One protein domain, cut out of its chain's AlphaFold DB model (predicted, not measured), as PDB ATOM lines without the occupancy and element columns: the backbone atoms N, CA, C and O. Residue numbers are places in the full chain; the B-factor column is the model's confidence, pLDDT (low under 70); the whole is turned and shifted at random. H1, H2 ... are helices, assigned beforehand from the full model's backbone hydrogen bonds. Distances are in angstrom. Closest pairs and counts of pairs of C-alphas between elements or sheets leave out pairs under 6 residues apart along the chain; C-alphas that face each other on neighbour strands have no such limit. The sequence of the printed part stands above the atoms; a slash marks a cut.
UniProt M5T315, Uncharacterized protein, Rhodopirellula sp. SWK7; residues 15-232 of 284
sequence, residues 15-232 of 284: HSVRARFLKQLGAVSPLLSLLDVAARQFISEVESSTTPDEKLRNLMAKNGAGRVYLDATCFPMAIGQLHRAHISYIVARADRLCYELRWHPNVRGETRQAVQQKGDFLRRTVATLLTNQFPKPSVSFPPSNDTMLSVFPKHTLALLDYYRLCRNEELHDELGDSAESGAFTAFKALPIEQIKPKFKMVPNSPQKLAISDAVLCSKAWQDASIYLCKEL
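Overview. This is residues 15 to 232 of the 284 residues of an uncharacterized protein of Rhodopirellula sp. SWK7 (UniProt M5T315). Three long helices, H1, H3 and H10, lie side by side as a bundle, and H7 crosses H3 and H10 on the side away from H1, with H8 folded back on it and H9 at its beginning. H2 makes a corner with H1 at one end of the bundle; H5 runs beside the last part of H3 at the other end, with H4 and H6 next to it, and residues 172 to 180 stick out. The printed part has 218 residues with ten named helices, H1 to H10 in chain order, and no named strand: the class is all helix. It is only just compact, close to loose, with a radius of gyration of the C-alphas of 20.4 A, and elongated, spanning 70 by 36 by 34 A.

Arrangement. H1, residues 15 to 47, touches H2, residues 52 to 62, only at the corner, closest at C-alphas 46 and 52, 5.1 A. H1 touches H3, residues 75 to 102, at a shallow tilt of 9 degrees, opposite ways; C-alphas 32 and 86 are closest, 6.4 A. H5, residues 121 to 133, touches residues 95 to 102 of H3, C-alphas 125 and 98 being closest at 5.6 A. H4, residues 109 to 114, touches H5, closest at C-alphas 111 and 132, 6.1 A. H6, residues 145 to 151, only just touches H5, with 3 pairs of C-alphas within 8 A; C-alphas 148 and 126 are closest, 7.2 A. H7, residues 154 to 172, touches H3 at a steep tilt of 63 degrees, closest at C-alphas 167 and 88, 5.7 A. H7 and H8, residues 182 to 188, form a helical hairpin, closest at C-alphas 165 and 183, 5.0 A. H9, residues 192 to 199, touches H7, about perpendicular at 85 degrees, closest at C-alphas 195 and 155, 5.6 A. H10, residues 211 to 230, touches H3 at a shallow tilt of 7 degrees, the same way, closest at C-alphas 214 and 87, 4.9 A. H10 also touches H1, closest at C-alphas 225 and 18, 6.3 A, and H7, closest at C-alphas 220 and 156, 5.7 A. Every O i to N i+4 pair is within hydrogen-bond range in H2, H3, H4, H5 and H8; the counts are 27 of 29 in H1, 2 of 3 in H6, 13 of 15 in H7, 3 of 4 in H9 and 14 of 16 in H10.

Along the chain. H1 begins at C-alpha 15 (24.374, -34.717, -38.690) and is 47.6 A long. H3 is 40.7 A long, H7 26.8 A and H10 29.4 A, ending at C-alpha 230 (22.095, -34.541, -46.570).

Size, cuts and confidence. C-alphas 50 and 136 are the farthest apart, 70.6 A. The printed part has no cut; the links H2 to H3, H5 to H6 and H9 to H10 are long. The mean pLDDT of the printed part is 85.0, and 32 residues are under 70, among them residues 113 to 119 and 170 to 180.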
ATOM      1  N   HIS A  15      24.890 -34.281 -39.979       94.12
ATOM      2  CA  HIS A  15      24.374 -34.717 -38.690       94.12
ATOM      3  C   HIS A  15      24.464 -33.639 -37.613       94.12
ATOM      4  O   HIS A  15      23.475 -33.377 -36.933       94.12
ATOM      5  N   SER A  16      25.624 -33.005 -37.460       93.94
ATOM      6  CA  SER A  16      25.862 -31.975 -36.446       93.94
ATOM      7  C   SER A  16      24.972 -30.745 -36.653       93.94
ATOM      8  O   SER A  16      24.353 -30.263 -35.698       93.94
ATOM      9  N   VAL A  17      24.825 -30.283 -37.901       94.94
ATOM     10  CA  VAL A  17      23.907 -29.188 -38.258       94.94
ATOM     11  C   VAL A  17      22.467 -29.565 -37.901       94.94
ATOM     12  O   VAL A  17      21.780 -28.828 -37.186       94.94
ATOM     13  N   ARG A  18      22.024 -30.763 -38.306       96.00
ATOM     14  CA  ARG A  18      20.689 -31.274 -37.975       96.00
ATOM     15  C   ARG A  18      20.478 -31.413 -36.467       96.00
ATOM     16  O   ARG A  18      19.430 -31.023 -35.963       96.00
ATOM     17  N   ALA A  19      21.446 -31.948 -35.730       94.94
ATOM     18  CA  ALA A  19      21.347 -32.156 -34.288       94.94
ATOM     19  C   ALA A  19      21.171 -30.829 -33.537       94.94
ATOM     20  O   ALA A  19      20.334 -30.739 -32.634       94.94
ATOM     21  N   ARG A  20      21.884 -29.769 -33.946       94.69
ATOM     22  CA  ARG A  20      21.658 -28.417 -33.410       94.69
ATOM     23  C   ARG A  20      20.245 -27.931 -33.683       94.69
ATOM     24  O   ARG A  20      19.599 -27.428 -32.764       94.69
ATOM     25  N   PHE A  21      19.756 -28.100 -34.908       95.44
ATOM     26  CA  PHE A  21      18.392 -27.719 -35.259       95.44
ATOM     27  C   PHE A  21      17.347 -28.472 -34.426       95.44
ATOM     28  O   PHE A  21      16.456 -27.848 -33.848       95.44
ATOM     29  N   LEU A  22      17.496 -29.791 -34.270       94.88
ATOM     30  CA  LEU A  22      16.613 -30.599 -33.426       94.88
ATOM     31  C   LEU A  22      16.651 -30.161 -31.963       94.88
ATOM     32  O   LEU A  22      15.604 -30.098 -31.327       94.88
ATOM     33  N   LYS A  23      17.827 -29.820 -31.427       92.69
ATOM     34  CA  LYS A  23      17.951 -29.287 -30.064       92.69
ATOM     35  C   LYS A  23      17.228 -27.947 -29.920       92.69
ATOM     36  O   LYS A  23      16.542 -27.734 -28.925       92.69
ATOM     37  N   GLN A  24      17.353 -27.064 -30.912       90.75
ATOM     38  CA  GLN A  24      16.642 -25.785 -30.923       90.75
ATOM     39  C   GLN A  24      15.125 -25.998 -30.954       90.75
ATOM     40  O   GLN A  24      14.440 -25.437 -30.105       90.75
ATOM     41  N   LEU A  25      14.605 -26.839 -31.858       89.25
ATOM     42  CA  LEU A  25      13.175 -27.178 -31.913       89.25
ATOM     43  C   LEU A  25      12.683 -27.905 -30.654       89.25
ATOM     44  O   LEU A  25      11.589 -27.631 -30.171       89.25
ATOM     45  N   GLY A  26      13.486 -28.809 -30.097       83.88
ATOM     46  CA  GLY A  26      13.159 -29.549 -28.881       83.88
ATOM     47  C   GLY A  26      13.009 -28.644 -27.661       83.88
ATOM     48  O   GLY A  26      12.155 -28.901 -26.822       83.88
ATOM     49  N   ALA A  27      13.778 -27.555 -27.590       81.56
ATOM     50  CA  ALA A  27      13.617 -26.534 -26.555       81.56
ATOM     51  C   ALA A  27      12.356 -25.674 -26.754       81.56
ATOM     52  O   ALA A  27      11.820 -25.137 -25.790       81.56
ATOM     53  N   VAL A  28      11.868 -25.552 -27.995       81.81
ATOM     54  CA  VAL A  28      10.646 -24.804 -28.313       81.81
ATOM     55  C   VAL A  28       9.407 -25.539 -27.810       81.81
ATOM     56  O   VAL A  28       8.564 -24.924 -27.166       81.81
ATOM     57  N   SER A  29       9.288 -26.842 -28.075       76.88
ATOM     58  CA  SER A  29       8.039 -27.584 -27.842       76.88
ATOM     59  C   SER A  29       7.478 -27.466 -26.411       76.88
ATOM     60  O   SER A  29       6.289 -27.168 -26.294       76.88
ATOM     61  N   PRO A  30       8.273 -27.610 -25.326       82.62
ATOM     62  CA  PRO A  30       7.771 -27.434 -23.962       82.62
ATOM     63  C   PRO A  30       7.246 -26.023 -23.692       82.62
ATOM     64  O   PRO A  30       6.239 -25.872 -23.010       82.62
ATOM     65  N   LEU A  31       7.893 -24.992 -24.249       85.75
ATOM     66  CA  LEU A  31       7.459 -23.602 -24.088       85.75
ATOM     67  C   LEU A  31       6.098 -23.373 -24.750       85.75
ATOM     68  O   LEU A  31       5.221 -22.777 -24.137       85.75
ATOM     69  N   LEU A  32       5.899 -23.899 -25.964       88.06
ATOM     70  CA  LEU A  32       4.610 -23.799 -26.658       88.06
ATOM     71  C   LEU A  32       3.497 -24.507 -25.874       88.06
ATOM     72  O   LEU A  32       2.394 -23.983 -25.752       88.06
ATOM     73  N   SER A  33       3.788 -25.685 -25.313       86.12
ATOM     74  CA  SER A  33       2.831 -26.418 -24.478       86.12
ATOM     75  C   SER A  33       2.502 -25.677 -23.183       86.12
ATOM     76  O   SER A  33       1.336 -25.624 -22.803       86.12
ATOM     77  N   LEU A  34       3.495 -25.079 -22.521       88.81
ATOM     78  CA  LEU A  34       3.272 -24.283 -21.311       88.81
ATOM     79  C   LEU A  34       2.392 -23.063 -21.595       88.81
ATOM     80  O   LEU A  34       1.471 -22.799 -20.827       88.81
ATOM     81  N   LEU A  35       2.638 -22.354 -22.699       90.44
ATOM     82  CA  LEU A  35       1.834 -21.194 -23.090       90.44
ATOM     83  C   LEU A  35       0.393 -21.580 -23.445       90.44
ATOM     84  O   LEU A  35      -0.530 -20.884 -23.032       90.44
ATOM     85  N   ASP A  36       0.179 -22.692 -24.154       89.19
ATOM     86  CA  ASP A  36      -1.171 -23.192 -24.466       89.19
ATOM     87  C   ASP A  36      -1.930 -23.616 -23.201       89.19
ATOM     88  O   ASP A  36      -3.089 -23.243 -23.026       89.19
ATOM     89  N   VAL A  37      -1.277 -24.324 -22.271       90.62
ATOM     90  CA  VAL A  37      -1.886 -24.692 -20.982       90.62
ATOM     91  C   VAL A  37      -2.223 -23.449 -20.164       90.62
ATOM     92  O   VAL A  37      -3.345 -23.340 -19.674       90.62
ATOM     93  N   ALA A  38      -1.292 -22.498 -20.051       90.44
ATOM     94  CA  ALA A  38      -1.513 -21.250 -19.329       90.44
ATOM     95  C   ALA A  38      -2.671 -20.440 -19.933       90.44
ATOM     96  O   ALA A  38      -3.536 -19.970 -19.196       90.44
ATOM     97  N   ALA A  39      -2.740 -20.331 -21.263       90.50
ATOM     98  CA  ALA A  39      -3.828 -19.638 -21.947       90.50
ATOM     99  C   ALA A  39      -5.183 -20.311 -21.689       90.50
ATOM    100  O   ALA A  39      -6.150 -19.637 -21.341       90.50
ATOM    101  N   ARG A  40      -5.260 -21.643 -21.792       89.62
ATOM    102  CA  ARG A  40      -6.498 -22.394 -21.520       89.62
ATOM    103  C   ARG A  40      -6.937 -22.294 -20.064       89.62
ATOM    104  O   ARG A  40      -8.127 -22.147 -19.809       89.62
ATOM    105  N   GLN A  41      -5.997 -22.369 -19.123       89.81
ATOM    106  CA  GLN A  41      -6.289 -22.205 -17.699       89.81
ATOM    107  C   GLN A  41      -6.811 -20.803 -17.400       89.81
ATOM    108  O   GLN A  41      -7.834 -20.674 -16.737       89.81
ATOM    109  N   PHE A  42      -6.162 -19.770 -17.943       89.06
ATOM    110  CA  PHE A  42      -6.610 -18.387 -17.803       89.06
ATOM    111  C   PHE A  42      -8.033 -18.194 -18.338       89.06
ATOM    112  O   PHE A  42      -8.885 -17.641 -17.647       89.06
ATOM    113  N   ILE A  43      -8.311 -18.694 -19.545       88.44
ATOM    114  CA  ILE A  43      -9.632 -18.588 -20.175       88.44
ATOM    115  C   ILE A  43     -10.683 -19.327 -19.346       88.44
ATOM    116  O   ILE A  43     -11.718 -18.754 -19.021       88.44
ATOM    117  N   SER A  44     -10.386 -20.554 -18.915       89.25
ATOM    118  CA  SER A  44     -11.290 -21.335 -18.070       89.25
ATOM    119  C   SER A  44     -11.571 -20.656 -16.724       89.25
ATOM    120  O   SER A  44     -12.707 -20.693 -16.254       89.25
ATOM    121  N   GLU A  45     -10.576 -20.011 -16.106       89.31
ATOM    122  CA  GLU A  45     -10.749 -19.262 -14.855       89.31
ATOM    123  C   GLU A  45     -11.657 -18.033 -15.038       89.31
ATOM    124  O   GLU A  45     -12.421 -17.684 -14.136       89.31
ATOM    125  N   VAL A  46     -11.595 -17.380 -16.200       87.88
ATOM    126  CA  VAL A  46     -12.471 -16.247 -16.526       87.88
ATOM    127  C   VAL A  46     -13.890 -16.723 -16.840       87.88
ATOM    128  O   VAL A  46     -14.842 -16.203 -16.264       87.88
ATOM    129  N   GLU A  47     -14.041 -17.722 -17.711       87.31
ATOM    130  CA  GLU A  47     -15.343 -18.219 -18.183       87.31
ATOM    131  C   GLU A  47     -16.148 -18.943 -17.095       87.31
ATOM    132  O   GLU A  47     -17.375 -18.929 -17.128       87.31
ATOM    133  N   SER A  48     -15.479 -19.557 -16.114       88.75
ATOM    134  CA  SER A  48     -16.143 -20.213 -14.972       88.75
ATOM    135  C   SER A  48     -16.606 -19.244 -13.877       88.75
ATOM    136  O   SER A  48     -17.289 -19.660 -12.939       88.75
ATOM    137  N   SER A  49     -16.249 -17.960 -13.972       89.19
ATOM    138  CA  SER A  49     -16.695 -16.930 -13.034       89.19
ATOM    139  C   SER A  49     -18.174 -16.598 -13.239       89.19
ATOM    140  O   SER A  49     -18.656 -16.515 -14.364       89.19
ATOM    141  N   THR A  50     -18.889 -16.301 -12.153       88.75
ATOM    142  CA  THR A  50     -20.248 -15.738 -12.225       88.75
ATOM    143  C   THR A  50     -20.263 -14.329 -12.818       88.75
ATOM    144  O   THR A  50     -21.279 -13.908 -13.365       88.75
ATOM    145  N   THR A  51     -19.136 -13.611 -12.739       87.50
ATOM    146  CA  THR A  51     -18.916 -12.307 -13.378       87.50
ATOM    147  C   THR A  51     -17.622 -12.330 -14.216       87.50
ATOM    148  O   THR A  51     -16.567 -11.875 -13.759       87.50
ATOM    149  N   PRO A  52     -17.645 -12.898 -15.440       86.00
ATOM    150  CA  PRO A  52     -16.452 -13.049 -16.285       86.00
ATOM    151  C   PRO A  52     -15.731 -11.728 -16.581       86.00
ATOM    152  O   PRO A  52     -14.515 -11.635 -16.418       86.00
ATOM    153  N   ASP A  53     -16.470 -10.671 -16.921       84.69
ATOM    154  CA  ASP A  53     -15.880  -9.372 -17.274       84.69
ATOM    155  C   ASP A  53     -15.184  -8.692 -16.089       84.69
ATOM    156  O   ASP A  53     -14.137  -8.060 -16.239       84.69
ATOM    157  N   GLU A  54     -15.748  -8.803 -14.885       86.56
ATOM    158  CA  GLU A  54     -15.123  -8.290 -13.660       86.56
ATOM    159  C   GLU A  54     -13.890  -9.110 -13.287       86.56
ATOM    160  O   GLU A  54     -12.849  -8.553 -12.932       86.56
ATOM    161  N   LYS A  55     -13.983 -10.440 -13.407       87.94
ATOM    162  CA  LYS A  55     -12.862 -11.353 -13.180       87.94
ATOM    163  C   LYS A  55     -11.697 -11.033 -14.114       87.94
ATOM    164  O   LYS A  55     -10.570 -10.896 -13.635       87.94
ATOM    165  N   LEU A  56     -11.966 -10.846 -15.405       86.75
ATOM    166  CA  LEU A  56     -10.967 -10.467 -16.400       86.75
ATOM    167  C   LEU A  56     -10.338  -9.107 -16.068       86.75
ATOM    168  O   LEU A  56      -9.114  -9.005 -16.020       86.75
ATOM    169  N   ARG A  57     -11.144  -8.086 -15.740       85.94
ATOM    170  CA  ARG A  57     -10.659  -6.752 -15.321       85.94
ATOM    171  C   ARG A  57      -9.706  -6.848 -14.130       85.94
ATOM    172  O   ARG A  57      -8.614  -6.282 -14.159       85.94
ATOM    173  N   ASN A  58     -10.095  -7.611 -13.109       87.31
ATOM    174  CA  ASN A  58      -9.300  -7.817 -11.902       87.31
ATOM    175  C   ASN A  58      -7.983  -8.547 -12.191       87.31
ATOM    176  O   ASN A  58      -6.939  -8.167 -11.659       87.31
ATOM    177  N   LEU A  59      -8.011  -9.584 -13.034       86.50
ATOM    178  CA  LEU A  59      -6.808 -10.313 -13.440       86.50
ATOM    179  C   LEU A  59      -5.865  -9.434 -14.275       86.50
ATOM    180  O   LEU A  59      -4.664  -9.419 -14.009       86.50
ATOM    181  N   MET A  60      -6.386  -8.659 -15.228       85.75
ATOM    182  CA  MET A  60      -5.578  -7.746 -16.044       85.75
ATOM    183  C   MET A  60      -4.952  -6.637 -15.190       85.75
ATOM    184  O   MET A  60      -3.750  -6.388 -15.295       85.75
ATOM    185  N   ALA A  61      -5.714  -6.041 -14.267       86.44
ATOM    186  CA  ALA A  61      -5.202  -5.037 -13.336       86.44
ATOM    187  C   ALA A  61      -4.072  -5.579 -12.445       86.44
ATOM    188  O   ALA A  61      -3.042  -4.921 -12.300       86.44
ATOM    189  N   LYS A  62      -4.216  -6.801 -11.910       88.12
ATOM    190  CA  LYS A  62      -3.164  -7.473 -11.123       88.12
ATOM    191  C   LYS A  62      -1.871  -7.697 -11.909       88.12
ATOM    192  O   LYS A  62      -0.801  -7.689 -11.314       88.12
ATOM    193  N   ASN A  63      -1.966  -7.867 -13.226       84.00
ATOM    194  CA  ASN A  63      -0.823  -8.062 -14.121       84.00
ATOM    195  C   ASN A  63      -0.328  -6.747 -14.763       84.00
ATOM    196  O   ASN A  63       0.378  -6.777 -15.767       84.00
ATOM    197  N   GLY A  64      -0.686  -5.584 -14.202       82.38
ATOM    198  CA  GLY A  64      -0.202  -4.272 -14.657       82.38
ATOM    199  C   GLY A  64      -0.948  -3.687 -15.861       82.38
ATOM    200  O   GLY A  64      -0.623  -2.593 -16.316       82.38
ATOM    201  N   ALA A  65      -1.987  -4.363 -16.347       82.69
ATOM    202  CA  ALA A  65      -2.833  -3.925 -17.447       82.69
ATOM    203  C   ALA A  65      -4.187  -3.422 -16.908       82.69
ATOM    204  O   ALA A  65      -5.238  -3.968 -17.205       82.69
ATOM    205  N   GLY A  66      -4.192  -2.392 -16.057       68.62
ATOM    206  CA  GLY A  66      -5.425  -1.903 -15.408       68.62
ATOM    207  C   GLY A  66      -6.370  -1.085 -16.301       68.62
ATOM    208  O   GLY A  66      -7.489  -0.794 -15.894       68.62
ATOM    209  N   ARG A  67      -5.931  -0.692 -17.504       70.50
ATOM    210  CA  ARG A  67      -6.677   0.180 -18.434       70.50
ATOM    211  C   ARG A  67      -6.975  -0.508 -19.773       70.50
ATOM    212  O   ARG A  67      -6.789   0.099 -20.823       70.50
ATOM    213  N   VAL A  68      -7.375  -1.779 -19.751       66.56
ATOM    214  CA  VAL A  68      -7.762  -2.502 -20.979       66.56
ATOM    215  C   VAL A  68      -9.260  -2.358 -21.212       66.56
ATOM    216  O   VAL A  68     -10.053  -2.596 -20.302       66.56
ATOM    217  N   TYR A  69      -9.640  -2.000 -22.436       66.44
ATOM    218  CA  TYR A  69     -11.024  -2.077 -22.893       66.44
ATOM    219  C   TYR A  69     -11.358  -3.546 -23.161       66.44
ATOM    220  O   TYR A  69     -10.802  -4.149 -24.076       66.44
ATOM    221  N   LEU A  70     -12.212  -4.135 -22.321       67.88
ATOM    222  CA  LEU A  70     -12.550  -5.560 -22.403       67.88
ATOM    223  C   LEU A  70     -13.610  -5.871 -23.457       67.88
ATOM    224  O   LEU A  70     -13.713  -7.018 -23.884       67.88
ATOM    225  N   ASP A  71     -14.340  -4.849 -23.893       62.53
ATOM    226  CA  ASP A  71     -15.550  -4.933 -24.714       62.53
ATOM    227  C   ASP A  71     -15.306  -5.574 -26.102       62.53
ATOM    228  O   ASP A  71     -16.252  -5.937 -26.794       62.53
ATOM    229  N   ALA A  72     -14.038  -5.758 -26.496       62.84
ATOM    230  CA  ALA A  72     -13.608  -6.405 -27.740       62.84
ATOM    231  C   ALA A  72     -12.829  -7.726 -27.535       62.84
ATOM    232  O   ALA A  72     -12.224  -8.246 -28.478       62.84
ATOM    233  N   THR A  73     -12.786  -8.282 -26.319       67.06
ATOM    234  CA  THR A  73     -11.970  -9.476 -26.036       67.06
ATOM    235  C   THR A  73     -12.634 -10.736 -26.590       67.06
ATOM    236  O   THR A  73     -13.691 -11.149 -26.128       67.06
ATOM    237  N   CYS A  74     -11.985 -11.394 -27.555       74.75
ATOM    238  CA  CYS A  74     -12.433 -12.668 -28.119       74.75
ATOM    239  C   CYS A  74     -11.410 -13.769 -27.803       74.75
ATOM    240  O   CYS A  74     -10.375 -13.878 -28.466       74.75
ATOM    241  N   PHE A  75     -11.681 -14.594 -26.786       80.75
ATOM    242  CA  PHE A  75     -10.773 -15.676 -26.378       80.75
ATOM    243  C   PHE A  75     -10.442 -16.680 -27.493       80.75
ATOM    244  O   PHE A  75      -9.262 -17.009 -27.640       80.75
ATOM    245  N   PRO A  76     -11.397 -17.118 -28.342       79.75
ATOM    246  CA  PRO A  76     -11.071 -17.950 -29.499       79.75
ATOM    247  C   PRO A  76     -10.062 -17.298 -30.450       79.75
ATOM    248  O   PRO A  76      -9.142 -17.961 -30.928       79.75
ATOM    249  N   MET A  77     -10.192 -15.988 -30.684       80.38
ATOM    250  CA  MET A  77      -9.251 -15.232 -31.510       80.38
ATOM    251  C   MET A  77      -7.868 -15.165 -30.849       80.38
ATOM    252  O   MET A  77      -6.867 -15.409 -31.516       80.38
ATOM    253  N   ALA A  78      -7.802 -14.923 -29.536       82.62
ATOM    254  CA  ALA A  78      -6.545 -14.902 -28.785       82.62
ATOM    255  C   ALA A  78      -5.815 -16.261 -28.807       82.62
ATOM    256  O   ALA A  78      -4.605 -16.310 -29.030       82.62
ATOM    257  N   ILE A  79      -6.542 -17.375 -28.646       85.75
ATOM    258  CA  ILE A  79      -5.981 -18.729 -28.794       85.75
ATOM    259  C   ILE A  79      -5.474 -18.951 -30.226       85.75
ATOM    260  O   ILE A  79      -4.375 -19.470 -30.424       85.75
ATOM    261  N   GLY A  80      -6.254 -18.552 -31.235       84.19
ATOM    262  CA  GLY A  80      -5.840 -18.647 -32.634       84.19
ATOM    263  C   GLY A  80      -4.528 -17.902 -32.895       84.19
ATOM    264  O   GLY A  80      -3.620 -18.449 -33.524       84.19
ATOM    265  N   GLN A  81      -4.394 -16.697 -32.337       84.88
ATOM    266  CA  GLN A  81      -3.176 -15.891 -32.410       84.88
ATOM    267  C   GLN A  81      -1.982 -16.562 -31.723       84.88
ATOM    268  O   GLN A  81      -0.886 -16.612 -32.285       84.88
ATOM    269  N   LEU A  82      -2.194 -17.172 -30.554       89.94
ATOM    270  CA  LEU A  82      -1.159 -17.949 -29.872       89.94
ATOM    271  C   LEU A  82      -0.635 -19.094 -30.755       89.94
ATOM    272  O   LEU A  82       0.576 -19.265 -30.910       89.94
ATOM    273  N   HIS A  83      -1.525 -19.859 -31.389       90.81
ATOM    274  CA  HIS A  83      -1.122 -20.957 -32.272       90.81
ATOM    275  C   HIS A  83      -0.389 -20.472 -33.531       90.81
ATOM    276  O   HIS A  83       0.582 -21.101 -33.963       90.81
ATOM    277  N   ARG A  84      -0.796 -19.333 -34.101       89.06
ATOM    278  CA  ARG A  84      -0.089 -18.693 -35.223       89.06
ATOM    279  C   ARG A  84       1.304 -18.223 -34.819       89.06
ATOM    280  O   ARG A  84       2.269 -18.460 -35.554       89.06
ATOM    281  N   ALA A  85       1.446 -17.644 -33.629       90.38
ATOM    282  CA  ALA A  85       2.741 -17.279 -33.065       90.38
ATOM    283  C   ALA A  85       3.636 -18.515 -32.864       90.38
ATOM    284  O   ALA A  85       4.818 -18.485 -33.215       90.38
ATOM    285  N   HIS A  86       3.075 -19.634 -32.394       92.50
ATOM    286  CA  HIS A  86       3.800 -20.899 -32.261       92.50
ATOM    287  C   HIS A  86       4.347 -21.409 -33.606       92.50
ATOM    288  O   HIS A  86       5.530 -21.746 -33.701       92.50
ATOM    289  N   ILE A  87       3.515 -21.428 -34.654       93.69
ATOM    290  CA  ILE A  87       3.937 -21.801 -36.016       93.69
ATOM    291  C   ILE A  87       5.031 -20.849 -36.510       93.69
ATOM    292  O   ILE A  87       6.066 -21.295 -37.005       93.69
ATOM    293  N   SER A  88       4.846 -19.543 -36.316       91.50
ATOM    294  CA  SER A  88       5.802 -18.518 -36.744       91.50
ATOM    295  C   SER A  88       7.163 -18.681 -36.077       91.50
ATOM    296  O   SER A  88       8.196 -18.562 -36.734       91.50
ATOM    297  N   TYR A  89       7.181 -19.030 -34.793       91.88
ATOM    298  CA  TYR A  89       8.415 -19.282 -34.061       91.88
ATOM    299  C   TYR A  89       9.160 -20.523 -34.578       91.88
ATOM    300  O   TYR A  89      10.382 -20.492 -34.726       91.88
ATOM    301  N   ILE A  90       8.442 -21.600 -34.919       94.62
ATOM    302  CA  ILE A  90       9.028 -22.795 -35.550       94.62
ATOM    303  C   ILE A  90       9.607 -22.448 -36.925       94.62
ATOM    304  O   ILE A  90      10.750 -22.806 -37.216       94.62
ATOM    305  N   VAL A  91       8.855 -21.718 -37.754       92.81
ATOM    306  CA  VAL A  91       9.313 -21.283 -39.082       92.81
ATOM    307  C   VAL A  91      10.546 -20.386 -38.967       92.81
ATOM    308  O   VAL A  91      11.499 -20.586 -39.707       92.81
ATOM    309  N   ALA A  92      10.618 -19.486 -37.983       91.06
ATOM    310  CA  ALA A  92      11.808 -18.665 -37.755       91.06
ATOM    311  C   ALA A  92      13.056 -19.504 -37.406       91.06
ATOM    312  O   ALA A  92      14.168 -19.200 -37.847       91.06
ATOM    313  N   ARG A  93      12.898 -20.599 -36.644       93.00
ATOM    314  CA  ARG A  93      13.993 -21.561 -36.403       93.00
ATOM    315  C   ARG A  93      14.401 -22.283 -37.683       93.00
ATOM    316  O   ARG A  93      15.590 -22.504 -37.903       93.00
ATOM    317  N   ALA A  94      13.438 -22.629 -38.527       94.50
ATOM    318  CA  ALA A  94      13.703 -23.252 -39.815       94.50
ATOM    319  C   ALA A  94      14.389 -22.301 -40.812       94.50
ATOM    320  O   ALA A  94      15.308 -22.714 -41.519       94.50
ATOM    321  N   ASP A  95      14.024 -21.020 -40.817       91.94
ATOM    322  CA  ASP A  95      14.687 -19.983 -41.613       91.94
ATOM    323  C   ASP A  95      16.158 -19.826 -41.190       91.94
ATOM    324  O   ASP A  95      17.044 -19.664 -42.033       91.94
ATOM    325  N   ARG A  96      16.450 -19.966 -39.888       91.75
ATOM    326  CA  ARG A  96      17.827 -20.019 -39.380       91.75
ATOM    327  C   ARG A  96      18.582 -21.263 -39.853       91.75
ATOM    328  O   ARG A  96      19.728 -21.122 -40.267       91.75
ATOM    329  N   LEU A  97      17.967 -22.450 -39.845       94.88
ATOM    330  CA  LEU A  97      18.577 -23.651 -40.439       94.88
ATOM    331  C   LEU A  97      18.907 -23.413 -41.921       94.88
ATOM    332  O   LEU A  97      20.027 -23.662 -42.356       94.88
ATOM    333  N   CYS A  98      17.953 -22.880 -42.683       93.56
ATOM    334  CA  CYS A  98      18.132 -22.519 -44.089       93.56
ATOM    335  C   CYS A  98      19.311 -21.551 -44.286       93.56
ATOM    336  O   CYS A  98      20.104 -21.686 -45.218       93.56
ATOM    337  N   TYR A  99      19.464 -20.575 -43.391       90.06
ATOM    338  CA  TYR A  99      20.632 -19.703 -43.373       90.06
ATOM    339  C   TYR A  99      21.930 -20.484 -43.111       90.06
ATOM    340  O   TYR A  99      22.841 -20.401 -43.930       90.06
ATOM    341  N   GLU A 100      22.005 -21.278 -42.040       91.56
ATOM    342  CA  GLU A 100      23.199 -22.067 -41.695       91.56
ATOM    343  C   GLU A 100      23.648 -22.979 -42.851       91.56
ATOM    344  O   GLU A 100      24.839 -23.053 -43.145       91.56
ATOM    345  N   LEU A 101      22.707 -23.602 -43.567       92.44
ATOM    346  CA  LEU A 101      23.005 -24.471 -44.709       92.44
ATOM    347  C   LEU A 101      23.589 -23.715 -45.905       92.44
ATOM    348  O   LEU A 101      24.573 -24.159 -46.488       92.44
ATOM    349  N   ARG A 102      23.022 -22.557 -46.264       89.62
ATOM    350  CA  ARG A 102      23.524 -21.754 -47.396       89.62
ATOM    351  C   ARG A 102      24.924 -21.200 -47.154       89.62
ATOM    352  O   ARG A 102      25.664 -20.982 -48.105       89.62
ATOM    353  N   TRP A 103      25.273 -20.962 -45.894       87.88
ATOM    354  CA  TRP A 103      26.579 -20.438 -45.492       87.88
ATOM    355  C   TRP A 103      27.539 -21.526 -45.000       87.88
ATOM    356  O   TRP A 103      28.632 -21.210 -44.528       87.88
ATOM    357  N   HIS A 104      27.156 -22.797 -45.128       89.94
ATOM    358  CA  HIS A 104      27.962 -23.921 -44.683       89.94
ATOM    359  C   HIS A 104      29.297 -23.992 -45.448       89.94
ATOM    360  O   HIS A 104      29.295 -23.767 -46.661       89.94
ATOM    361  N   PRO A 105      30.429 -24.356 -44.809       86.94
ATOM    362  CA  PRO A 105      31.741 -24.445 -45.466       86.94
ATOM    363  C   PRO A 105      31.765 -25.286 -46.751       86.94
ATOM    364  O   PRO A 105      32.440 -24.914 -47.702       86.94
ATOM    365  N   ASN A 106      30.955 -26.348 -46.823       85.88
ATOM    366  CA  ASN A 106      30.841 -27.200 -48.018       85.88
ATOM    367  C   ASN A 106      30.101 -26.544 -49.205       85.88
ATOM    368  O   ASN A 106      30.068 -27.118 -50.293       85.88
ATOM    369  N   VAL A 107      29.480 -25.375 -49.012       85.31
ATOM    370  CA  VAL A 107      28.850 -24.589 -50.081       85.31
ATOM    371  C   VAL A 107      29.859 -23.577 -50.618       85.31
ATOM    372  O   VAL A 107      30.304 -22.704 -49.868       85.31
ATOM    373  N   ARG A 108      30.185 -23.663 -51.912       79.31
ATOM    374  CA  ARG A 108      31.152 -22.794 -52.601       79.31
ATOM    375  C   ARG A 108      30.736 -21.325 -52.532       79.31
ATOM    376  O   ARG A 108      29.559 -20.997 -52.678       79.31
ATOM    377  N   GLY A 109      31.707 -20.429 -52.336       71.25
ATOM    378  CA  GLY A 109      31.465 -18.991 -52.152       71.25
ATOM    379  C   GLY A 109      30.699 -18.336 -53.307       71.25
ATOM    380  O   GLY A 109      29.768 -17.569 -53.064       71.25
ATOM    381  N   GLU A 110      31.018 -18.706 -54.548       69.12
ATOM    382  CA  GLU A 110      30.340 -18.227 -55.764       69.12
ATOM    383  C   GLU A 110      28.844 -18.584 -55.768       69.12
ATOM    384  O   GLU A 110      27.992 -17.757 -56.099       69.12
ATOM    385  N   THR A 111      28.499 -19.785 -55.291       72.00
ATOM    386  CA  THR A 111      27.109 -20.237 -55.156       72.00
ATOM    387  C   THR A 111      26.343 -19.423 -54.112       72.00
ATOM    388  O   THR A 111      25.151 -19.173 -54.282       72.00
ATOM    389  N   ARG A 112      27.012 -18.947 -53.052       71.56
ATOM    390  CA  ARG A 112      26.376 -18.122 -52.008       71.56
ATOM    391  C   ARG A 112      25.968 -16.744 -52.530       71.56
ATOM    392  O   ARG A 112      24.936 -16.219 -52.118       71.56
ATOM    393  N   GLN A 113      26.775 -16.157 -53.417       60.56
ATOM    394  CA  GLN A 113      26.560 -14.807 -53.949       60.56
ATOM    395  C   GLN A 113      25.518 -14.762 -55.074       60.56
ATOM    396  O   GLN A 113      24.798 -13.772 -55.193       60.56
ATOM    397  N   ALA A 114      25.384 -15.842 -55.850       57.38
ATOM    398  CA  ALA A 114      24.438 -15.926 -56.965       57.38
ATOM    399  C   ALA A 114      22.954 -15.864 -56.532       57.38
ATOM    400  O   ALA A 114      22.083 -15.520 -57.331       57.38
ATOM    401  N   VAL A 115      22.642 -16.154 -55.264       60.81
ATOM    402  CA  VAL A 115      21.263 -16.268 -54.765       60.81
ATOM    403  C   VAL A 115      20.843 -15.016 -53.977       60.81
ATOM    404  O   VAL A 115      20.934 -14.978 -52.744       60.81
ATOM    405  N   GLN A 116      20.350 -13.989 -54.689       55.53
ATOM    406  CA  GLN A 116      19.857 -12.695 -54.159       55.53
ATOM    407  C   GLN A 116      19.054 -12.781 -52.847       55.53
ATOM    408  O   GLN A 116      18.339 -13.748 -52.602       55.53
ATOM    409  N   GLN A 117      19.128 -11.728 -52.019       55.53
ATOM    410  CA  GLN A 117      18.851 -11.762 -50.575       55.53
ATOM    411  C   GLN A 117      17.385 -11.715 -50.083       55.53
ATOM    412  O   GLN A 117      17.181 -11.960 -48.894       55.53
ATOM    413  N   LYS A 118      16.361 -11.509 -50.924       55.62
ATOM    414  CA  LYS A 118      14.949 -11.379 -50.477       55.62
ATOM    415  C   LYS A 118      14.082 -12.593 -50.861       55.62
ATOM    416  O   LYS A 118      14.313 -13.205 -51.895       55.62
ATOM    417  N   GLY A 119      13.092 -12.945 -50.030       66.50
ATOM    418  CA  GLY A 119      12.068 -13.962 -50.340       66.50
ATOM    419  C   GLY A 119      12.238 -15.335 -49.661       66.50
ATOM    420  O   GLY A 119      12.917 -15.458 -48.645       66.50
ATOM    421  N   ASP A 120      11.592 -16.358 -50.230       80.44
ATOM    422  CA  ASP A 120      11.449 -17.740 -49.731       80.44
ATOM    423  C   ASP A 120      12.779 -18.399 -49.293       80.44
ATOM    424  O   ASP A 120      13.586 -18.819 -50.125       80.44
ATOM    425  N   PHE A 121      13.006 -18.523 -47.979       86.75
ATOM    426  CA  PHE A 121      14.232 -19.109 -47.418       86.75
ATOM    427  C   PHE A 121      14.439 -20.578 -47.807       86.75
ATOM    428  O   PHE A 121      15.574 -20.969 -48.093       86.75
ATOM    429  N   LEU A 122      13.372 -21.375 -47.856       91.50
ATOM    430  CA  LEU A 122      13.433 -22.806 -48.151       91.50
ATOM    431  C   LEU A 122      13.845 -23.046 -49.606       91.50
ATOM    432  O   LEU A 122      14.847 -23.713 -49.864       91.50
ATOM    433  N   ARG A 123      13.111 -22.454 -50.555       89.25
ATOM    434  CA  ARG A 123      13.376 -22.583 -51.996       89.25
ATOM    435  C   ARG A 123      14.765 -22.056 -52.347       89.25
ATOM    436  O   ARG A 123      15.499 -22.693 -53.097       89.25
ATOM    437  N   ARG A 124      15.184 -20.941 -51.741       86.12
ATOM    438  CA  ARG A 124      16.548 -20.416 -51.917       86.12
ATOM    439  C   ARG A 124      17.610 -21.378 -51.401       86.12
ATOM    440  O   ARG A 124      18.657 -21.507 -52.028       86.12
ATOM    441  N   THR A 125      17.362 -22.030 -50.270       91.06
ATOM    442  CA  THR A 125      18.295 -23.010 -49.700       91.06
ATOM    443  C   THR A 125      18.430 -24.219 -50.605       91.06
ATOM    444  O   THR A 125      19.553 -24.568 -50.951       91.06
ATOM    445  N   VAL A 126      17.315 -24.785 -51.073       91.00
ATOM    446  CA  VAL A 126      17.330 -25.894 -52.037       91.00
ATOM    447  C   VAL A 126      18.124 -25.529 -53.280       91.00
ATOM    448  O   VAL A 126      19.047 -26.246 -53.645       91.00
ATOM    449  N   ALA A 127      17.828 -24.389 -53.899       87.19
ATOM    450  CA  ALA A 127      18.523 -24.012 -55.117       87.19
ATOM    451  C   ALA A 127      20.018 -23.728 -54.882       87.19
ATOM    452  O   ALA A 127      20.837 -24.136 -55.694       87.19
ATOM    453  N   THR A 128      20.396 -23.145 -53.735       87.38
ATOM    454  CA  THR A 128      21.814 -22.995 -53.346       87.38
ATOM    455  C   THR A 128      22.504 -24.357 -53.239       87.38
ATOM    456  O   THR A 128      23.589 -24.544 -53.782       87.38
ATOM    457  N   LEU A 129      21.876 -25.316 -52.551       89.19
ATOM    458  CA  LEU A 129      22.434 -26.654 -52.358       89.19
ATOM    459  C   LEU A 129      22.558 -27.392 -53.694       89.19
ATOM    460  O   LEU A 129      23.621 -27.921 -53.986       89.19
ATOM    461  N   LEU A 130      21.538 -27.346 -54.554       86.94
ATOM    462  CA  LEU A 130      21.573 -28.002 -55.863       86.94
ATOM    463  C   LEU A 130      22.593 -27.366 -56.819       86.94
ATOM    464  O   LEU A 130      23.351 -28.090 -57.460       86.94
ATOM    465  N   THR A 131      22.680 -26.034 -56.896       84.31
ATOM    466  CA  THR A 131      23.705 -25.357 -57.713       84.31
ATOM    467  C   THR A 131      25.119 -25.669 -57.224       84.31
ATOM    468  O   THR A 131      26.040 -25.767 -58.031       84.31
ATOM    469  N   ASN A 132      25.307 -25.878 -55.917       84.62
ATOM    470  CA  ASN A 132      26.598 -26.285 -55.368       84.62
ATOM    471  C   ASN A 132      27.026 -27.681 -55.861       84.62
ATOM    472  O   ASN A 132      28.210 -27.922 -56.080       84.62
ATOM    473  N   GLN A 133      26.064 -28.587 -56.057       82.00
ATOM    474  CA  GLN A 133      26.309 -29.934 -56.583       82.00
ATOM    475  C   GLN A 133      26.497 -29.939 -58.103       82.00
ATOM    476  O   GLN A 133      27.348 -30.657 -58.630       82.00
ATOM    477  N   PHE A 134      25.714 -29.115 -58.802       77.94
ATOM    478  CA  PHE A 134      25.686 -29.014 -60.256       77.94
ATOM    479  C   PHE A 134      26.029 -27.577 -60.680       77.94
ATOM    480  O   PHE A 134      25.127 -26.798 -60.981       77.94
ATOM    481  N   PRO A 135      27.321 -27.201 -60.743       61.81
ATOM    482  CA  PRO A 135      27.765 -25.819 -60.978       61.81
ATOM    483  C   PRO A 135      27.477 -25.258 -62.390       61.81
ATOM    484  O   PRO A 135      28.000 -24.212 -62.761       61.81
ATOM    485  N   LYS A 136      26.654 -25.929 -63.202       59.50
ATOM    486  CA  LYS A 136      26.178 -25.427 -64.503       59.50
ATOM    487  C   LYS A 136      24.802 -24.765 -64.325       59.50
ATOM    488  O   LYS A 136      24.089 -25.122 -63.391       59.50
ATOM    489  N   PRO A 137      24.390 -23.815 -65.186       56.28
ATOM    490  CA  PRO A 137      23.185 -23.018 -64.966       56.28
ATOM    491  C   PRO A 137      21.932 -23.847 -65.286       56.28
ATOM    492  O   PRO A 137      21.334 -23.689 -66.343       56.28
ATOM    493  N   SER A 138      21.565 -24.791 -64.419       56.91
ATOM    494  CA  SER A 138      20.400 -25.661 -64.635       56.91
ATOM    495  C   SER A 138      19.271 -25.430 -63.639       56.91
ATOM    496  O   SER A 138      18.157 -25.882 -63.885       56.91
ATOM    497  N   VAL A 139      19.525 -24.749 -62.520       63.59
ATOM    498  CA  VAL A 139      18.508 -24.542 -61.482       63.59
ATOM    499  C   VAL A 139      17.894 -23.155 -61.646       63.59
ATOM    500  O   VAL A 139      18.575 -22.143 -61.485       63.59
ATOM    501  N   SER A 140      16.603 -23.108 -61.987       67.06
ATOM    502  CA  SER A 140      15.844 -21.857 -62.049       67.06
ATOM    503  C   SER A 140      15.728 -21.216 -60.663       67.06
ATOM    504  O   SER A 140      15.691 -21.911 -59.647       67.06
ATOM    505  N   PHE A 141      15.620 -19.887 -60.619       71.38
ATOM    506  CA  PHE A 141      15.380 -19.142 -59.384       71.38
ATOM    507  C   PHE A 141      14.062 -18.356 -59.462       71.38
ATOM    508  O   PHE A 141      13.951 -17.472 -60.311       71.38
ATOM    509  N   PRO A 142      13.088 -18.620 -58.565       72.62
ATOM    510  CA  PRO A 142      13.062 -19.721 -57.594       72.62
ATOM    511  C   PRO A 142      12.992 -21.112 -58.276       72.62
ATOM    512  O   PRO A 142      12.559 -21.213 -59.428       72.62
ATOM    513  N   PRO A 143      13.423 -22.190 -57.590       80.38
ATOM    514  CA  PRO A 143      13.291 -23.552 -58.101       80.38
ATOM    515  C   PRO A 143      11.818 -23.896 -58.325       80.38
ATOM    516  O   PRO A 143      10.952 -23.515 -57.529       80.38
ATOM    517  N   SER A 144      11.544 -24.629 -59.405       85.12
ATOM    518  CA  SER A 144      10.201 -25.132 -59.698       85.12
ATOM    519  C   SER A 144       9.721 -26.094 -58.606       85.12
ATOM    520  O   SER A 144      10.525 -26.689 -57.885       85.12
ATOM    521  N   ASN A 145       8.405 -26.304 -58.503       84.62
ATOM    522  CA  ASN A 145       7.867 -27.305 -57.579       84.62
ATOM    523  C   ASN A 145       8.398 -28.715 -57.883       84.62
ATOM    524  O   ASN A 145       8.664 -29.457 -56.946       84.62
ATOM    525  N   ASP A 146       8.649 -29.058 -59.147       87.69
ATOM    526  CA  ASP A 146       9.264 -30.344 -59.511       87.69
ATOM    527  C   ASP A 146      10.688 -30.473 -58.959       87.69
ATOM    528  O   ASP A 146      11.067 -31.519 -58.437       87.69
ATOM    529  N   THR A 147      11.453 -29.379 -58.986       88.19
ATOM    530  CA  THR A 147      12.785 -29.320 -58.363       88.19
ATOM    531  C   THR A 147      12.689 -29.466 -56.844       88.19
ATOM    532  O   THR A 147      13.521 -30.108 -56.218       88.19
ATOM    533  N   MET A 148      11.660 -28.897 -56.219       91.00
ATOM    534  CA  MET A 148      11.439 -29.076 -54.784       91.00
ATOM    535  C   MET A 148      11.042 -30.522 -54.447       91.00
ATOM    536  O   MET A 148      11.483 -31.062 -53.433       91.00
ATOM    537  N   LEU A 149      10.242 -31.163 -55.301       91.56
ATOM    538  CA  LEU A 149       9.796 -32.549 -55.151       91.56
ATOM    539  C   LEU A 149      10.900 -33.583 -55.422       91.56
ATOM    540  O   LEU A 149      10.763 -34.724 -54.988       91.56
ATOM    541  N   SER A 150      11.994 -33.209 -56.094       89.25
ATOM    542  CA  SER A 150      13.168 -34.085 -56.210       89.25
ATOM    543  C   SER A 150      13.974 -34.160 -54.908       89.25
ATOM    544  O   SER A 150      14.632 -35.166 -54.654       89.25
ATOM    545  N   VAL A 151      13.886 -33.130 -54.060       90.69
ATOM    546  CA  VAL A 151      14.560 -33.076 -52.753       90.69
ATOM    547  C   VAL A 151      13.664 -33.611 -51.637       90.69
ATOM    548  O   VAL A 151      14.129 -34.332 -50.753       90.69
ATOM    549  N   PHE A 152      12.375 -33.268 -51.663       93.44
ATOM    550  CA  PHE A 152      11.433 -33.599 -50.598       93.44
ATOM    551  C   PHE A 152      10.333 -34.554 -51.054       93.44
ATOM    552  O   PHE A 152       9.755 -34.370 -52.127       93.44
ATOM    553  N   PRO A 153       9.889 -35.473 -50.179       93.50
ATOM    554  CA  PRO A 153       8.610 -36.136 -50.367       93.50
ATOM    555  C   PRO A 153       7.465 -35.119 -50.461       93.50
ATOM    556  O   PRO A 153       7.408 -34.151 -49.693       93.50
ATOM    557  N   LYS A 154       6.493 -35.391 -51.343       94.50
ATOM    558  CA  LYS A 154       5.335 -34.516 -51.601       94.50
ATOM    559  C   LYS A 154       4.608 -34.082 -50.326       94.50
ATOM    560  O   LYS A 154       4.273 -32.912 -50.183       94.50
ATOM    561  N   HIS A 155       4.367 -35.009 -49.400       95.12
ATOM    562  CA  HIS A 155       3.659 -34.721 -48.149       95.12
ATOM    563  C   HIS A 155       4.407 -33.744 -47.240       95.12
ATOM    564  O   HIS A 155       3.773 -32.899 -46.611       95.12
ATOM    565  N   THR A 156       5.735 -33.836 -47.186       96.19
ATOM    566  CA  THR A 156       6.564 -32.946 -46.370       96.19
ATOM    567  C   THR A 156       6.567 -31.553 -46.980       96.19
ATOM    568  O   THR A 156       6.201 -30.603 -46.296       96.19
ATOM    569  N   LEU A 157       6.862 -31.430 -48.279       95.69
ATOM    570  CA  LEU A 157       6.858 -30.135 -48.968       95.69
ATOM    571  C   LEU A 157       5.504 -29.421 -48.862       95.69
ATOM    572  O   LEU A 157       5.464 -28.239 -48.530       95.69
ATOM    573  N   ALA A 158       4.402 -30.144 -49.079       95.62
ATOM    574  CA  ALA A 158       3.058 -29.577 -49.018       95.62
ATOM    575  C   ALA A 158       2.726 -29.001 -47.628       95.62
ATOM    576  O   ALA A 158       2.157 -27.916 -47.535       95.62
ATOM    577  N   LEU A 159       3.126 -29.681 -46.544       97.19
ATOM    578  CA  LEU A 159       2.963 -29.164 -45.179       97.19
ATOM    579  C   LEU A 159       3.820 -27.924 -44.909       97.19
ATOM    580  O   LEU A 159       3.357 -26.998 -44.243       97.19
ATOM    581  N   LEU A 160       5.062 -27.898 -45.406       95.81
ATOM    582  CA  LEU A 160       5.932 -26.731 -45.249       95.81
ATOM    583  C   LEU A 160       5.341 -25.513 -45.957       95.81
ATOM    584  O   LEU A 160       5.268 -24.444 -45.357       95.81
ATOM    585  N   ASP A 161       4.903 -25.672 -47.206       93.50
ATOM    586  CA  ASP A 161       4.292 -24.584 -47.970       93.50
ATOM    587  C   ASP A 161       2.992 -24.104 -47.311       93.50
ATOM    588  O   ASP A 161       2.819 -22.901 -47.123       93.50
ATOM    589  N   TYR A 162       2.139 -25.028 -46.855       95.38
ATOM    590  CA  TYR A 162       0.914 -24.701 -46.128       95.38
ATOM    591  C   TYR A 162       1.174 -23.831 -44.888       95.38
ATOM    592  O   TYR A 162       0.656 -22.720 -44.788       95.38
ATOM    593  N   TYR A 163       2.024 -24.283 -43.961       95.31
ATOM    594  CA  TYR A 163       2.268 -23.537 -42.722       95.31
ATOM    595  C   TYR A 163       3.051 -22.240 -42.934       95.31
ATOM    596  O   TYR A 163       2.890 -21.290 -42.167       95.31
ATOM    597  N   ARG A 164       3.876 -22.163 -43.984       91.12
ATOM    598  CA  ARG A 164       4.531 -20.909 -44.373       91.12
ATOM    599  C   ARG A 164       3.526 -19.890 -44.902       91.12
ATOM    600  O   ARG A 164       3.651 -18.720 -44.554       91.12
ATOM    601  N   LEU A 165       2.529 -20.321 -45.677       90.00
ATOM    602  CA  LEU A 165       1.434 -19.459 -46.125       90.00
ATOM    603  C   LEU A 165       0.580 -18.992 -44.943       90.00
ATOM    604  O   LEU A 165       0.365 -17.792 -44.819       90.00
ATOM    605  N   CYS A 166       0.222 -19.882 -44.007       89.50
ATOM    606  CA  CYS A 166      -0.470 -19.482 -42.772       89.50
ATOM    607  C   CYS A 166       0.288 -18.391 -41.996       89.50
ATOM    608  O   CYS A 166      -0.325 -17.468 -41.473       89.50
ATOM    609  N   ARG A 167       1.622 -18.487 -41.924       86.81
ATOM    610  CA  ARG A 167       2.478 -17.487 -41.265       86.81
ATOM    611  C   ARG A 167       2.605 -16.183 -42.066       86.81
ATOM    612  O   ARG A 167       2.764 -15.128 -41.467       86.81
ATOM    613  N   ASN A 168       2.574 -16.237 -43.396       81.25
ATOM    614  CA  ASN A 168       2.700 -15.045 -44.238       81.25
ATOM    615  C   ASN A 168       1.401 -14.235 -44.307       81.25
ATOM    616  O   ASN A 168       1.475 -13.012 -44.273       81.25
ATOM    617  N   GLU A 169       0.245 -14.900 -44.365       78.06
ATOM    618  CA  GLU A 169      -1.066 -14.235 -44.358       78.06
ATOM    619  C   GLU A 169      -1.285 -13.428 -43.072       78.06
ATOM    620  O   GLU A 169      -1.820 -12.330 -43.126       78.06
ATOM    621  N   GLU A 170      -0.779 -13.915 -41.934       65.44
ATOM    622  CA  GLU A 170      -0.844 -13.192 -40.655       65.44
ATOM    623  C   GLU A 170       0.019 -11.921 -40.623       65.44
ATOM    624  O   GLU A 170      -0.295 -10.969 -39.922       65.44
ATOM    625  N   LEU A 171       1.136 -11.897 -41.355       61.19
ATOM    626  CA  LEU A 171       2.095 -10.787 -41.304       61.19
ATOM    627  C   LEU A 171       1.829  -9.695 -42.348       61.19
ATOM    628  O   LEU A 171       2.476  -8.650 -42.289       61.19
ATOM    629  N   HIS A 172       0.949  -9.950 -43.320       57.44
ATOM    630  CA  HIS A 172       0.770  -9.089 -44.495       57.44
ATOM    631  C   HIS A 172      -0.679  -8.666 -44.781       57.44
ATOM    632  O   HIS A 172      -0.921  -8.079 -45.829       57.44
ATOM    633  N   ASP A 173      -1.598  -8.866 -43.833       48.66
ATOM    634  CA  ASP A 173      -2.881  -8.146 -43.743       48.66
ATOM    635  C   ASP A 173      -3.765  -8.178 -45.009       48.66
ATOM    636  O   ASP A 173      -4.492  -7.237 -45.319       48.66
ATOM    637  N   GLU A 174      -3.789  -9.307 -45.718       45.78
ATOM    638  CA  GLU A 174      -4.888  -9.623 -46.639       45.78
ATOM    639  C   GLU A 174      -6.023 -10.323 -45.869       45.78
ATOM    640  O   GLU A 174      -6.505 -11.386 -46.243       45.78
ATOM    641  N   LEU A 175      -6.481  -9.708 -44.772       44.78
ATOM    642  CA  LEU A 175      -7.767 -10.017 -44.126       44.78
ATOM    643  C   LEU A 175      -8.936  -9.373 -44.900       44.78
ATOM    644  O   LEU A 175      -9.926  -8.937 -44.321       44.78
ATOM    645  N   GLY A 176      -8.816  -9.279 -46.225       42.22
ATOM    646  CA  GLY A 176      -9.955  -9.037 -47.098       42.22
ATOM    647  C   GLY A 176     -10.668 -10.362 -47.330       42.22
ATOM    648  O   GLY A 176     -10.000 -11.372 -47.550       42.22
ATOM    649  N   ASP A 177     -12.000 -10.346 -47.300       44.53
ATOM    650  CA  ASP A 177     -12.938 -11.451 -47.558       44.53
ATOM    651  C   ASP A 177     -12.798 -12.098 -48.961       44.53
ATOM    652  O   ASP A 177     -13.778 -12.329 -49.671       44.53
ATOM    653  N   SER A 178     -11.584 -12.402 -49.418       48.91
ATOM    654  CA  SER A 178     -11.369 -13.244 -50.584       48.91
ATOM    655  C   SER A 178     -11.537 -14.698 -50.147       48.91
ATOM    656  O   SER A 178     -10.832 -15.217 -49.282       48.91
ATOM    657  N   ALA A 179     -12.531 -15.363 -50.730       51.41
ATOM    658  CA  ALA A 179     -12.958 -16.707 -50.353       51.41
ATOM    659  C   ALA A 179     -11.891 -17.807 -50.569       51.41
ATOM    660  O   ALA A 179     -12.131 -18.958 -50.203       51.41
ATOM    661  N   GLU A 180     -10.712 -17.486 -51.119       61.59
ATOM    662  CA  GLU A 180      -9.603 -18.426 -51.301       61.59
ATOM    663  C   GLU A 180      -8.241 -17.760 -51.070       61.59
ATOM    664  O   GLU A 180      -7.511 -17.446 -52.009       61.59
ATOM    665  N   SER A 181      -7.866 -17.598 -49.797       74.62
ATOM    666  CA  SER A 181      -6.487 -17.257 -49.434       74.62
ATOM    667  C   SER A 181      -5.497 -18.324 -49.938       74.62
ATOM    668  O   SER A 181      -5.859 -19.490 -50.175       74.62
ATOM    669  N   GLY A 182      -4.224 -17.957 -50.094       84.00
ATOM    670  CA  GLY A 182      -3.174 -18.884 -50.521       84.00
ATOM    671  C   GLY A 182      -3.050 -20.095 -49.590       84.00
ATOM    672  O   GLY A 182      -2.919 -21.230 -50.055       84.00
ATOM    673  N   ALA A 183      -3.168 -19.888 -48.279       87.56
ATOM    674  CA  ALA A 183      -3.158 -20.937 -47.269       87.56
ATOM    675  C   ALA A 183      -4.391 -21.841 -47.367       87.56
ATOM    676  O   ALA A 183      -4.268 -23.050 -47.180       87.56
ATOM    677  N   PHE A 184      -5.570 -21.298 -47.689       89.00
ATOM    678  CA  PHE A 184      -6.776 -22.109 -47.870       89.00
ATOM    679  C   PHE A 184      -6.687 -22.993 -49.122       89.00
ATOM    680  O   PHE A 184      -7.002 -24.184 -49.070       89.00
ATOM    681  N   THR A 185      -6.170 -22.447 -50.224       90.31
ATOM    682  CA  THR A 185      -5.878 -23.213 -51.446       90.31
ATOM    683  C   THR A 185      -4.839 -24.303 -51.181       90.31
ATOM    684  O   THR A 185      -5.040 -25.463 -51.551       90.31
ATOM    685  N   ALA A 186      -3.756 -23.972 -50.469       91.62
ATOM    686  CA  ALA A 186      -2.737 -24.941 -50.081       91.62
ATOM    687  C   ALA A 186      -3.301 -26.044 -49.174       91.62
ATOM    688  O   ALA A 186      -2.987 -27.212 -49.392       91.62
ATOM    689  N   PHE A 187      -4.176 -25.698 -48.222       94.56
ATOM    690  CA  PHE A 187      -4.861 -26.655 -47.349       94.56
ATOM    691  C   PHE A 187      -5.670 -27.684 -48.146       94.56
ATOM    692  O   PHE A 187      -5.523 -28.887 -47.921       94.56
ATOM    693  N   LYS A 188      -6.475 -27.234 -49.121       93.62
ATOM    694  CA  LYS A 188      -7.264 -28.125 -49.993       93.62
ATOM    695  C   LYS A 188      -6.389 -29.085 -50.808       93.62
ATOM    696  O   LYS A 188      -6.819 -30.193 -51.110       93.62
ATOM    697  N   ALA A 189      -5.171 -28.670 -51.158       93.88
ATOM    698  CA  ALA A 189      -4.235 -29.461 -51.953       93.88
ATOM    699  C   ALA A 189      -3.373 -30.441 -51.127       93.88
ATOM    700  O   ALA A 189      -2.548 -31.165 -51.697       93.88
ATOM    701  N   LEU A 190      -3.527 -30.479 -49.796       96.69
ATOM    702  CA  LEU A 190      -2.707 -31.329 -48.936       96.69
ATOM    703  C   LEU A 190      -2.964 -32.822 -49.208       96.69
ATOM    704  O   LEU A 190      -4.109 -33.275 -49.178       96.69
ATOM    705  N   PRO A 191      -1.913 -33.643 -49.405       96.62
ATOM    706  CA  PRO A 191      -2.056 -35.085 -49.591       96.62
ATOM    707  C   PRO A 191      -2.311 -35.783 -48.242       96.62
ATOM    708  O   PRO A 191      -1.426 -36.450 -47.697       96.62
ATOM    709  N   ILE A 192      -3.517 -35.622 -47.685       96.81
ATOM    710  CA  ILE A 192      -3.889 -36.103 -46.339       96.81
ATOM    711  C   ILE A 192      -3.633 -37.606 -46.165       96.81
ATOM    712  O   ILE A 192      -3.108 -38.018 -45.128       96.81
ATOM    713  N   GLU A 193      -3.890 -38.403 -47.204       96.50
ATOM    714  CA  GLU A 193      -3.649 -39.853 -47.215       96.50
ATOM    715  C   GLU A 193      -2.176 -40.239 -47.028       96.50
ATOM    716  O   GLU A 193      -1.875 -41.341 -46.584       96.50
ATOM    717  N   GLN A 194      -1.239 -39.333 -47.317       96.81
ATOM    718  CA  GLN A 194       0.191 -39.537 -47.057       96.81
ATOM    719  C   GLN A 194       0.623 -38.901 -45.730       96.81
ATOM    720  O   GLN A 194       1.438 -39.465 -44.999       96.81
ATOM    721  N   ILE A 195       0.055 -37.740 -45.391       96.94
ATOM    722  CA  ILE A 195       0.372 -36.992 -44.167       96.94
ATOM    723  C   ILE A 195      -0.037 -37.782 -42.918       96.94
ATOM    724  O   ILE A 195       0.773 -37.964 -42.005       96.94
ATOM    725  N   LYS A 196      -1.272 -38.296 -42.887       96.50
ATOM    726  CA  LYS A 196      -1.831 -39.012 -41.735       96.50
ATOM    727  C   LYS A 196      -1.007 -40.248 -41.342       96.50
ATOM    728  O   LYS A 196      -0.639 -40.340 -40.169       96.50
ATOM    729  N   PRO A 197      -0.654 -41.188 -42.242       96.69
ATOM    730  CA  PRO A 197       0.152 -42.343 -41.856       96.69
ATOM    731  C   PRO A 197       1.589 -41.977 -41.468       96.69
ATOM    732  O   PRO A 197       2.120 -42.626 -40.562       96.69
ATOM    733  N   LYS A 198       2.191 -40.952 -42.090       95.94
ATOM    734  CA  LYS A 198       3.568 -40.503 -41.819       95.94
ATOM    735  C   LYS A 198       3.703 -39.804 -40.466       95.94
ATOM    736  O   LYS A 198       4.564 -40.175 -39.674       95.94
ATOM    737  N   PHE A 199       2.862 -38.808 -40.188       95.44
ATOM    738  CA  PHE A 199       2.993 -37.954 -39.000       95.44
ATOM    739  C   PHE A 199       2.044 -38.321 -37.853       95.44
ATOM    740  O   PHE A 199       2.206 -37.802 -36.742       95.44
ATOM    741  N   LYS A 200       1.082 -39.226 -38.110       96.62
ATOM    742  CA  LYS A 200      -0.007 -39.625 -37.196       96.62
ATOM    743  C   LYS A 200      -0.891 -38.450 -36.767       96.62
ATOM    744  O   LYS A 200      -1.445 -38.452 -35.674       96.62
ATOM    745  N   MET A 201      -0.983 -37.426 -37.614       95.25
ATOM    746  CA  MET A 201      -1.687 -36.167 -37.367       95.25
ATOM    747  C   MET A 201      -2.263 -35.640 -38.681       95.25
ATOM    748  O   MET A 201      -1.799 -36.024 -39.755       95.25
ATOM    749  N   VAL A 202      -3.258 -34.761 -38.588       95.69
ATOM    750  CA  VAL A 202      -3.876 -34.078 -39.729       95.69
ATOM    751  C   VAL A 202      -3.845 -32.572 -39.437       95.69
ATOM    752  O   VAL A 202      -4.082 -32.195 -38.288       95.69
ATOM    753  N   PRO A 203      -3.500 -31.728 -40.421       96.38
ATOM    754  CA  PRO A 203      -3.518 -30.277 -40.265       96.38
ATOM    755  C   PRO A 203      -4.954 -29.758 -40.135       96.38
ATOM    756  O   PRO A 203      -5.869 -30.302 -40.757       96.38
ATOM    757  N   ASN A 204      -5.150 -28.691 -39.363       95.12
ATOM    758  CA  ASN A 204      -6.417 -27.958 -39.343       95.12
ATOM    759  C   ASN A 204      -6.432 -26.893 -40.440       95.12
ATOM    760  O   ASN A 204      -5.380 -26.550 -40.976       95.12
ATOM    761  N   SER A 205      -7.612 -26.358 -40.762       91.75
ATOM    762  CA  SER A 205      -7.742 -25.252 -41.718       91.75
ATOM    763  C   SER A 205      -7.110 -23.958 -41.172       91.75
ATOM    764  O   SER A 205      -7.011 -23.804 -39.949       91.75
ATOM    765  N   PRO A 206      -6.742 -22.985 -42.030       88.56
ATOM    766  CA  PRO A 206      -6.089 -21.741 -41.602       88.56
ATOM    767  C   PRO A 206      -6.848 -20.969 -40.511       88.56
ATOM    768  O   PRO A 206      -6.251 -20.338 -39.642       88.56
ATOM    769  N   GLN A 207      -8.180 -21.027 -40.529       85.06
ATOM    770  CA  GLN A 207      -9.051 -20.332 -39.575       85.06
ATOM    771  C   GLN A 207      -9.210 -21.082 -38.243       85.06
ATOM    772  O   GLN A 207      -9.724 -20.521 -37.283       85.06
ATOM    773  N   LYS A 208      -8.798 -22.354 -38.179       89.38
ATOM    774  CA  LYS A 208      -8.995 -23.249 -37.027       89.38
ATOM    775  C   LYS A 208      -7.680 -23.852 -36.533       89.38
ATOM    776  O   LYS A 208      -7.666 -24.972 -36.027       89.38
ATOM    777  N   LEU A 209      -6.576 -23.125 -36.704       91.06
ATOM    778  CA  LEU A 209      -5.258 -23.575 -36.264       91.06
ATOM    779  C   LEU A 209      -5.260 -23.886 -34.763       91.06
ATOM    780  O   LEU A 209      -5.758 -23.111 -33.942       91.06
ATOM    781  N   ALA A 210      -4.667 -25.023 -34.419       92.00
ATOM    782  CA  ALA A 210      -4.563 -25.538 -33.062       92.00
ATOM    783  C   ALA A 210      -3.096 -25.783 -32.676       92.00
ATOM    784  O   ALA A 210      -2.207 -25.830 -33.527       92.00
ATOM    785  N   ILE A 211      -2.819 -26.048 -31.397       91.69
ATOM    786  CA  ILE A 211      -1.481 -26.483 -30.962       91.69
ATOM    787  C   ILE A 211      -0.982 -27.719 -31.731       91.69
ATOM    788  O   ILE A 211       0.216 -27.846 -31.991       91.69
ATOM    789  N   SER A 212      -1.885 -28.607 -32.165       93.12
ATOM    790  CA  SER A 212      -1.535 -29.754 -33.007       93.12
ATOM    791  C   SER A 212      -0.883 -29.341 -34.328       93.12
ATOM    792  O   SER A 212      -0.022 -30.069 -34.814       93.12
ATOM    793  N   ASP A 213      -1.233 -28.177 -34.884       95.50
ATOM    794  CA  ASP A 213      -0.604 -27.634 -36.090       95.50
ATOM    795  C   ASP A 213       0.817 -27.157 -35.831       95.50
ATOM    796  O   ASP A 213       1.703 -27.429 -36.633       95.50
ATOM    797  N   ALA A 214       1.076 -26.520 -34.687       93.94
ATOM    798  CA  ALA A 214       2.441 -26.179 -34.297       93.94
ATOM    799  C   ALA A 214       3.294 -27.451 -34.138       93.94
ATOM    800  O   ALA A 214       4.412 -27.534 -34.647       93.94
ATOM    801  N   VAL A 215       2.747 -28.496 -33.509       93.44
ATOM    802  CA  VAL A 215       3.431 -29.793 -33.385       93.44
ATOM    803  C   VAL A 215       3.672 -30.436 -34.756       93.44
ATOM    804  O   VAL A 215       4.774 -30.927 -35.014       93.44
ATOM    805  N   LEU A 216       2.681 -30.423 -35.651       95.75
ATOM    806  CA  LEU A 216       2.808 -30.978 -37.000       95.75
ATOM    807  C   LEU A 216       3.805 -30.180 -37.852       95.75
ATOM    808  O   LEU A 216       4.635 -30.782 -38.527       95.75
ATOM    809  N   CYS A 217       3.798 -28.849 -37.759       96.31
ATOM    810  CA  CYS A 217       4.775 -27.966 -38.391       96.31
ATOM    811  C   CYS A 217       6.201 -28.294 -37.919       96.31
ATOM    812  O   CYS A 217       7.099 -28.480 -38.742       96.31
ATOM    813  N   SER A 218       6.403 -28.458 -36.606       95.38
ATOM    814  CA  SER A 218       7.690 -28.882 -36.041       95.38
ATOM    815  C   SER A 218       8.123 -30.239 -36.600       95.38
ATOM    816  O   SER A 218       9.244 -30.371 -37.085       95.38
ATOM    817  N   LYS A 219       7.235 -31.242 -36.615       95.25
ATOM    818  CA  LYS A 219       7.530 -32.568 -37.184       95.25
ATOM    819  C   LYS A 219       7.882 -32.509 -38.673       95.25
ATOM    820  O   LYS A 219       8.830 -33.172 -39.089       95.25
ATOM    821  N   ALA A 220       7.151 -31.720 -39.460       96.81
ATOM    822  CA  ALA A 220       7.417 -31.542 -40.884       96.81
ATOM    823  C   ALA A 220       8.806 -30.933 -41.114       96.81
ATOM    824  O   ALA A 220       9.561 -31.427 -41.946       96.81
ATOM    825  N   TRP A 221       9.195 -29.931 -40.322       96.88
ATOM    826  CA  TRP A 221      10.534 -29.350 -40.391       96.88
ATOM    827  C   TRP A 221      11.642 -30.291 -39.901       96.88
ATOM    828  O   TRP A 221      12.733 -30.298 -40.470       96.88
ATOM    829  N   GLN A 222      11.385 -31.119 -38.886       95.69
ATOM    830  CA  GLN A 222      12.329 -32.157 -38.457       95.69
ATOM    831  C   GLN A 222      12.575 -33.194 -39.564       95.69
ATOM    832  O   GLN A 222      13.723 -33.590 -39.776       95.69
ATOM    833  N   ASP A 223      11.530 -33.596 -40.290       95.94
ATOM    834  CA  ASP A 223      11.627 -34.489 -41.451       95.94
ATOM    835  C   ASP A 223      12.373 -33.800 -42.608       95.94
ATOM    836  O   ASP A 223      13.389 -34.308 -43.079       95.94
ATOM    837  N   ALA A 224      11.974 -32.574 -42.961       97.00
ATOM    838  CA  ALA A 224      12.621 -31.747 -43.982       97.00
ATOM    839  C   ALA A 224      14.119 -31.529 -43.728       97.00
ATOM    840  O   ALA A 224      14.914 -31.519 -44.665       97.00
ATOM    841  N   SER A 225      14.525 -31.388 -42.461       96.69
ATOM    842  CA  SER A 225      15.927 -31.173 -42.093       96.69
ATOM    843  C   SER A 225      16.846 -32.323 -42.508       96.69
ATOM    844  O   SER A 225      18.017 -32.072 -42.779       96.69
ATOM    845  N   ILE A 226      16.341 -33.563 -42.595       95.44
ATOM    846  CA  ILE A 226      17.122 -34.710 -43.082       95.44
ATOM    847  C   ILE A 226      17.485 -34.482 -44.547       95.44
ATOM    848  O   ILE A 226      18.661 -34.522 -44.898       95.44
ATOM    849  N   TYR A 227      16.473 -34.183 -45.364       94.69
ATOM    850  CA  TYR A 227      16.625 -33.937 -46.794       94.69
ATOM    851  C   TYR A 227      17.497 -32.716 -47.059       94.69
ATOM    852  O   TYR A 227      18.401 -32.783 -47.866       94.69
ATOM    853  N   LEU A 228      17.313 -31.623 -46.323       94.94
ATOM    854  CA  LEU A 228      18.142 -30.433 -46.499       94.94
ATOM    855  C   LEU A 228      19.604 -30.651 -46.096       94.94
ATOM    856  O   LEU A 228      20.511 -30.231 -46.809       94.94
ATOM    857  N   CYS A 229      19.853 -31.280 -44.943       95.38
ATOM    858  CA  CYS A 229      21.216 -31.436 -44.442       95.38
ATOM    859  C   CYS A 229      22.009 -32.454 -45.266       95.38
ATOM    860  O   CYS A 229      23.201 -32.236 -45.477       95.38
ATOM    861  N   LYS A 230      21.383 -33.539 -45.756       92.62
ATOM    862  CA  LYS A 230      22.095 -34.541 -46.570       92.62
ATOM    863  C   LYS A 230      22.675 -33.945 -47.859       92.62
ATOM    864  O   LYS A 230      23.772 -34.329 -48.251       92.62
ATOM    865  N   GLU A 231      22.015 -32.941 -48.447       91.31
ATOM    866  CA  GLU A 231      22.478 -32.271 -49.675       91.31
ATOM    867  C   GLU A 231      23.779 -31.460 -49.493       91.31
ATOM    868  O   GLU A 231      24.380 -31.032 -50.480       91.31
ATOM    869  N   LEU A 232      24.257 -31.258 -48.256       90.81
ATOM    870  CA  LEU A 232      25.574 -30.660 -47.989       90.81
ATOM    871  C   LEU A 232      26.745 -31.552 -48.425       90.81
ATOM    872  O   LEU A 232      27.875 -31.067 -48.524       90.81
TER     873      LEU A 232